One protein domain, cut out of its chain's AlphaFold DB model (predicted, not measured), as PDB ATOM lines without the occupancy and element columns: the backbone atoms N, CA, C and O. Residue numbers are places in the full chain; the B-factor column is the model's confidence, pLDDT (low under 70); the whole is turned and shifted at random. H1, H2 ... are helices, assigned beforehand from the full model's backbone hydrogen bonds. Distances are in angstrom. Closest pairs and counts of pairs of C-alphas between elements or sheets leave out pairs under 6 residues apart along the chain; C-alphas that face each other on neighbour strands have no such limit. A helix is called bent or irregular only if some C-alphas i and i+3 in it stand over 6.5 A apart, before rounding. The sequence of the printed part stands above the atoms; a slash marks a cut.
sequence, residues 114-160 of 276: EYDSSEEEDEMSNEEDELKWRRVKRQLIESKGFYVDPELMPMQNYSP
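What this domain is: This is residues 114 to 160 of the 276 residues of an uncharacterized protein of Arabidopsis lyrata subsp. lyrata (UniProt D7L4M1). One long helix, H1, runs through the middle, with a lead-in of residues 114 to 126 passing along one side of it and a short, irregular helix, H2, packed crosswise on its other side. After H1 the chain folds back through residues 143 to 149 to reach H2. The printed part has 47 residues with two named helices, H1 then H2, and no named strand; the class is all helix, though under half of the residues, 23 of 47, are in named elements. The whole is compact, with a radius of gyration of the C-alphas of 10.1 A, and spans 27 by 23 by 15 A.

Where its parts are: The printed part begins with C-alpha 114 at (143.772, -32.246, 212.546), and residues 114 to 126 hold no named element. H1, residues 127 to 142, begins with C-alpha 127 at (136.494, -15.576, 226.161) and measures 22.3 A from first to last C-alpha. H2 takes residues 150 to 156 and ends with C-alpha 156 at (128.668, -20.110, 212.640). H2 is irregular: C-alphas 151 and 154 are 7.8 A apart.

How they stand to each other: H1 touches H2 with residues 129 to 136 alone; the closest C-alphas are those of Trp 133 and Met 155, 5.7 A apart. Their lines stand about perpendicular, at 74 degrees, though the line of H2 is a rough one. In H1 every O i to N i+4 pair is within hydrogen-bond range; in H2 1 of 3 is, beside 3 of 4 O i to N i+3 pairs.

The domain as a whole: The C-alphas farthest apart, those of Ser 125 and Phe 146, are 27.4 A apart. The printed part has no cut, and the link from H1 to H2 is short. The mean pLDDT of the printed part is 82.9; residues 153, 156 and 157 are under 70.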
ATOM      1  N   GLU A 114     144.004 -31.995 211.128       88.31
ATOM      2  CA  GLU A 114     143.772 -32.246 212.546       88.31
ATOM      3  C   GLU A 114     143.620 -30.901 213.254       88.31
ATOM      4  O   GLU A 114     144.326 -29.945 212.950       88.31
ATOM      5  N   TYR A 115     142.664 -30.809 214.177       86.00
ATOM      6  CA  TYR A 115     142.445 -29.576 214.924       86.00
ATOM      7  C   TYR A 115     143.445 -29.460 216.081       86.00
ATOM      8  O   TYR A 115     143.421 -30.292 216.992       86.00
ATOM      9  N   ASP A 116     144.248 -28.393 216.095       86.06
ATOM     10  CA  ASP A 116     145.110 -28.025 217.221       86.06
ATOM     11  C   ASP A 116     144.704 -26.661 217.798       86.06
ATOM     12  O   ASP A 116     144.863 -25.612 217.184       86.06
ATOM     13  N   SER A 117     144.202 -26.666 219.034       80.19
ATOM     14  CA  SER A 117     143.809 -25.440 219.738       80.19
ATOM     15  C   SER A 117     144.982 -24.505 220.049       80.19
ATOM     16  O   SER A 117     144.730 -23.351 220.384       80.19
ATOM     17  N   SER A 118     146.222 -24.999 220.057       76.75
ATOM     18  CA  SER A 118     147.408 -24.211 220.405       76.75
ATOM     19  C   SER A 118     147.955 -23.390 219.238       76.75
ATOM     20  O   SER A 118     148.684 -22.427 219.474       76.75
ATOM     21  N   GLU A 119     147.574 -23.742 218.011       78.00
ATOM     22  CA  GLU A 119     147.920 -23.006 216.791       78.00
ATOM     23  C   GLU A 119     146.946 -21.847 216.513       78.00
ATOM     24  O   GLU A 119     147.229 -20.987 215.684       78.00
ATOM     25  N   GLU A 120     145.819 -21.796 217.228       74.75
ATOM     26  CA  GLU A 120     144.748 -20.815 217.033       74.75
ATOM     27  C   GLU A 120     144.970 -19.560 217.890       74.75
ATOM     28  O   GLU A 120     144.905 -19.618 219.126       74.75
ATOM     29  N   GLU A 121     145.163 -18.411 217.243       78.06
ATOM     30  CA  GLU A 121     145.114 -17.102 217.903       78.06
ATOM     31  C   GLU A 121     143.677 -16.775 218.353       78.06
ATOM     32  O   GLU A 121     142.709 -17.239 217.754       78.06
ATOM     33  N   ASP A 122     143.525 -16.004 219.436       79.38
ATOM     34  CA  ASP A 122     142.196 -15.577 219.894       79.38
ATOM     35  C   ASP A 122     141.603 -14.574 218.885       79.38
ATOM     36  O   ASP A 122     142.110 -13.460 218.726       79.38
ATOM     37  N   GLU A 123     140.521 -14.964 218.210       76.50
ATOM     38  CA  GLU A 123     139.843 -14.152 217.187       76.50
ATOM     39  C   GLU A 123     138.663 -13.356 217.772       76.50
ATOM     40  O   GLU A 123     138.249 -12.327 217.228       76.50
ATOM     41  N   MET A 124     138.119 -13.806 218.905       79.94
ATOM     42  CA  MET A 124     136.949 -13.215 219.540       79.94
ATOM     43  C   MET A 124     137.335 -12.258 220.668       79.94
ATOM     44  O   MET A 124     138.255 -12.474 221.450       79.94
ATOM     45  N   SER A 125     136.551 -11.188 220.814       80.38
ATOM     46  CA  SER A 125     136.760 -10.202 221.886       80.38
ATOM     47  C   SER A 125     136.384 -10.710 223.284       80.38
ATOM     48  O   SER A 125     136.794 -10.123 224.285       80.38
ATOM     49  N   ASN A 126     135.591 -11.781 223.358       87.81
ATOM     50  CA  ASN A 126     135.068 -12.365 224.585       87.81
ATOM     51  C   ASN A 126     135.499 -13.832 224.702       87.81
ATOM     52  O   ASN A 126     135.289 -14.612 223.776       87.81
ATOM     53  N   GLU A 127     136.015 -14.219 225.870       87.62
ATOM     54  CA  GLU A 127     136.494 -15.576 226.161       87.62
ATOM     55  C   GLU A 127     135.393 -16.639 225.993       87.62
ATOM     56  O   GLU A 127     135.648 -17.730 225.489       87.62
ATOM     57  N   GLU A 128     134.144 -16.331 226.363       89.06
ATOM     58  CA  GLU A 128     133.036 -17.280 226.186       89.06
ATOM     59  C   GLU A 128     132.757 -17.559 224.702       89.06
ATOM     60  O   GLU A 128     132.490 -18.699 224.311       89.06
ATOM     61  N   ASP A 129     132.827 -16.517 223.876       86.44
ATOM     62  CA  ASP A 129     132.577 -16.621 222.443       86.44
ATOM     63  C   ASP A 129     133.760 -17.280 221.731       86.44
ATOM     64  O   ASP A 129     133.541 -18.118 220.862       86.44
ATOM     65  N   GLU A 130     134.988 -17.022 222.187       87.06
ATOM     66  CA  GLU A 130     136.202 -17.714 221.746       87.06
ATOM     67  C   GLU A 130     136.110 -19.229 221.993       87.06
ATOM     68  O   GLU A 130     136.357 -20.045 221.104       87.06
ATOM     69  N   LEU A 131     135.670 -19.644 223.186       88.06
ATOM     70  CA  LEU A 131     135.485 -21.063 223.507       88.06
ATOM     71  C   LEU A 131     134.411 -21.728 222.636       88.06
ATOM     72  O   LEU A 131     134.561 -22.891 222.242       88.06
ATOM     73  N   LYS A 132     133.320 -21.014 222.330       88.38
ATOM     74  CA  LYS A 132     132.277 -21.501 221.413       88.38
ATOM     75  C   LYS A 132     132.800 -21.577 219.979       88.38
ATOM     76  O   LYS A 132     132.534 -22.567 219.301       88.38
ATOM     77  N   TRP A 133     133.570 -20.586 219.543       84.75
ATOM     78  CA  TRP A 133     134.180 -20.531 218.220       84.75
ATOM     79  C   TRP A 133     135.158 -21.685 217.987       84.75
ATOM     80  O   TRP A 133     134.990 -22.469 217.051       84.75
ATOM     81  N   ARG A 134     136.090 -21.901 218.920       88.25
ATOM     82  CA  ARG A 134     137.012 -23.046 218.905       88.25
ATOM     83  C   ARG A 134     136.283 -24.391 218.887       88.25
ATOM     84  O   ARG A 134     136.728 -25.337 218.237       88.25
ATOM     85  N   ARG A 135     135.136 -24.496 219.571       89.25
ATOM     86  CA  ARG A 135     134.286 -25.697 219.515       89.25
ATOM     87  C   ARG A 135     133.686 -25.907 218.121       89.25
ATOM     88  O   ARG A 135     133.680 -27.044 217.658       89.25
ATOM     89  N   VAL A 136     133.229 -24.844 217.454       87.94
ATOM     90  CA  VAL A 136     132.733 -24.910 216.067       87.94
ATOM     91  C   VAL A 136     133.844 -25.342 215.109       87.94
ATOM     92  O   VAL A 136     133.644 -26.315 214.385       87.94
ATOM     93  N   LYS A 137     135.022 -24.695 215.142       86.94
ATOM     94  CA  LYS A 137     136.180 -25.068 214.301       86.94
ATOM     95  C   LYS A 137     136.540 -26.547 214.461       86.94
ATOM     96  O   LYS A 137     136.634 -27.276 213.476       86.94
ATOM     97  N   ARG A 138     136.643 -27.017 215.709       89.69
ATOM     98  CA  ARG A 138     136.912 -28.426 216.016       89.69
ATOM     99  C   ARG A 138     135.872 -29.363 215.413       89.69
ATOM    100  O   ARG A 138     136.241 -30.319 214.742       89.69
ATOM    101  N   GLN A 139     134.584 -29.087 215.625       90.31
ATOM    102  CA  GLN A 139     133.503 -29.918 215.087       90.31
ATOM    103  C   GLN A 139     133.523 -29.958 213.559       90.31
ATOM    104  O   GLN A 139     133.313 -31.023 212.983       90.31
ATOM    105  N   LEU A 140     133.813 -28.835 212.898       89.06
ATOM    106  CA  LEU A 140     133.937 -28.781 211.444       89.06
ATOM    107  C   LEU A 140     135.095 -29.641 210.943       89.06
ATOM    108  O   LEU A 140     134.881 -30.443 210.041       89.06
ATOM    109  N   ILE A 141     136.284 -29.530 211.537       89.12
ATOM    110  CA  ILE A 141     137.453 -30.312 211.110       89.12
ATOM    111  C   ILE A 141     137.235 -31.804 211.386       89.12
ATOM    112  O   ILE A 141     137.335 -32.622 210.474       89.12
ATOM    113  N   GLU A 142     136.833 -32.166 212.608       90.06
ATOM    114  CA  GLU A 142     136.610 -33.565 213.000       90.06
ATOM    115  C   GLU A 142     135.491 -34.234 212.188       90.06
ATOM    116  O   GLU A 142     135.566 -35.421 211.866       90.06
ATOM    117  N   SER A 143     134.443 -33.480 211.841       89.94
ATOM    118  CA  SER A 143     133.329 -33.984 211.035       89.94
ATOM    119  C   SER A 143     133.501 -33.772 209.536       89.94
ATOM    120  O   SER A 143     132.585 -34.116 208.792       89.94
ATOM    121  N   LYS A 144     134.622 -33.196 209.085       90.62
ATOM    122  CA  LYS A 144     134.865 -32.815 207.684       90.62
ATOM    123  C   LYS A 144     133.765 -31.922 207.089       90.62
ATOM    124  O   LYS A 144     133.369 -32.065 205.934       90.62
ATOM    125  N   GLY A 145     133.209 -31.039 207.913       89.81
ATOM    126  CA  GLY A 145     132.150 -30.095 207.563       89.81
ATOM    127  C   GLY A 145     130.724 -30.651 207.631       89.81
ATOM    128  O   GLY A 145     129.774 -29.898 207.424       89.81
ATOM    129  N   PHE A 146     130.529 -31.938 207.940       91.12
ATOM    130  CA  PHE A 146     129.194 -32.550 207.966       91.12
ATOM    131  C   PHE A 146     128.396 -32.258 209.241       91.12
ATOM    132  O   PHE A 146     127.174 -32.435 209.251       91.12
ATOM    133  N   TYR A 147     129.050 -31.866 210.337       89.56
ATOM    134  CA  TYR A 147     128.411 -31.636 211.630       89.56
ATOM    135  C   TYR A 147     128.893 -30.353 212.299       89.56
ATOM    136  O   TYR A 147     130.088 -30.147 212.495       89.56
ATOM    137  N   VAL A 148     127.931 -29.554 212.753       86.44
ATOM    138  CA  VAL A 148     128.129 -28.536 213.782       86.44
ATOM    139  C   VAL A 148     126.914 -28.579 214.687       86.44
ATOM    140  O   VAL A 148     125.789 -28.755 214.215       86.44
ATOM    141  N   ASP A 149     127.144 -28.418 215.980       85.31
ATOM    142  CA  ASP A 149     126.081 -28.302 216.964       85.31
ATOM    143  C   ASP A 149     125.194 -27.071 216.661       85.31
ATOM    144  O   ASP A 149     125.704 -25.941 216.604       85.31
ATOM    145  N   PRO A 150     123.873 -27.251 216.464       78.75
ATOM    146  CA  PRO A 150     122.942 -26.149 216.237       78.75
ATOM    147  C   PRO A 150     122.897 -25.122 217.379       78.75
ATOM    148  O   PRO A 150     122.544 -23.967 217.153       78.75
ATOM    149  N   GLU A 151     123.274 -25.481 218.606       81.31
ATOM    150  CA  GLU A 151     123.325 -24.510 219.709       81.31
ATOM    151  C   GLU A 151     124.455 -23.482 219.529       81.31
ATOM    152  O   GLU A 151     124.397 -22.370 220.059       81.31
ATOM    153  N   LEU A 152     125.463 -23.818 218.718       80.62
ATOM    154  CA  LEU A 152     126.590 -22.948 218.387       80.62
ATOM    155  C   LEU A 152     126.335 -22.091 217.139       80.62
ATOM    156  O   LEU A 152     127.232 -21.371 216.701       80.62
ATOM    157  N   MET A 153     125.114 -22.118 216.585       66.81
ATOM    158  CA  MET A 153     124.691 -21.318 215.426       66.81
ATOM    159  C   MET A 153     125.119 -19.840 215.472       66.81
ATOM    160  O   MET A 153     125.555 -19.347 214.432       66.81
ATOM    161  N   PRO A 154     125.069 -19.112 216.612       71.06
ATOM    162  CA  PRO A 154     125.527 -17.721 216.651       71.06
ATOM    163  C   PRO A 154     126.990 -17.543 216.224       71.06
ATOM    164  O   PRO A 154     127.327 -16.522 215.629       71.06
ATOM    165  N   MET A 155     127.838 -18.545 216.477       74.69
ATOM    166  CA  MET A 155     129.252 -18.527 216.095       74.69
ATOM    167  C   MET A 155     129.496 -19.003 214.663       74.69
ATOM    168  O   MET A 155     130.552 -18.740 214.100       74.69
ATOM    169  N   GLN A 156     128.521 -19.652 214.024       62.41
ATOM    170  CA  GLN A 156     128.668 -20.110 212.640       62.41
ATOM    171  C   GLN A 156     128.718 -18.964 211.629       62.41
ATOM    172  O   GLN A 156     129.183 -19.165 210.513       62.41
ATOM    173  N   ASN A 157     128.277 -17.757 211.997       69.25
ATOM    174  CA  ASN A 157     128.443 -16.586 211.137       69.25
ATOM    175  C   ASN A 157     129.914 -16.225 210.900       69.25
ATOM    176  O   ASN A 157     130.206 -15.613 209.880       69.25
ATOM    177  N   TYR A 158     130.806 -16.641 211.802       70.38
ATOM    178  CA  TYR A 158     132.255 -16.485 211.677       70.38
ATOM    179  C   TYR A 158     132.907 -17.670 210.942       70.38
ATOM    180  O   TYR A 158     134.075 -17.614 210.581       70.38
ATOM    181  N   SER A 159     132.144 -18.739 210.671       76.81
ATOM    182  CA  SER A 159     132.603 -19.908 209.921       76.81
ATOM    183  C   SER A 159     132.364 -19.762 208.418       76.81
ATOM    184  O   SER A 159     131.278 -19.340 208.003       76.81
ATOM    185  N   PRO A 160     133.314 -20.216 207.575       78.62
ATOM    186  CA  PRO A 160     133.097 -20.316 206.133       78.62
ATOM    187  C   PRO A 160     132.010 -21.345 205.777       78.62
ATOM    188  O   PRO A 160     131.388 -21.245 204.720       78.62
TER     189      PRO A 160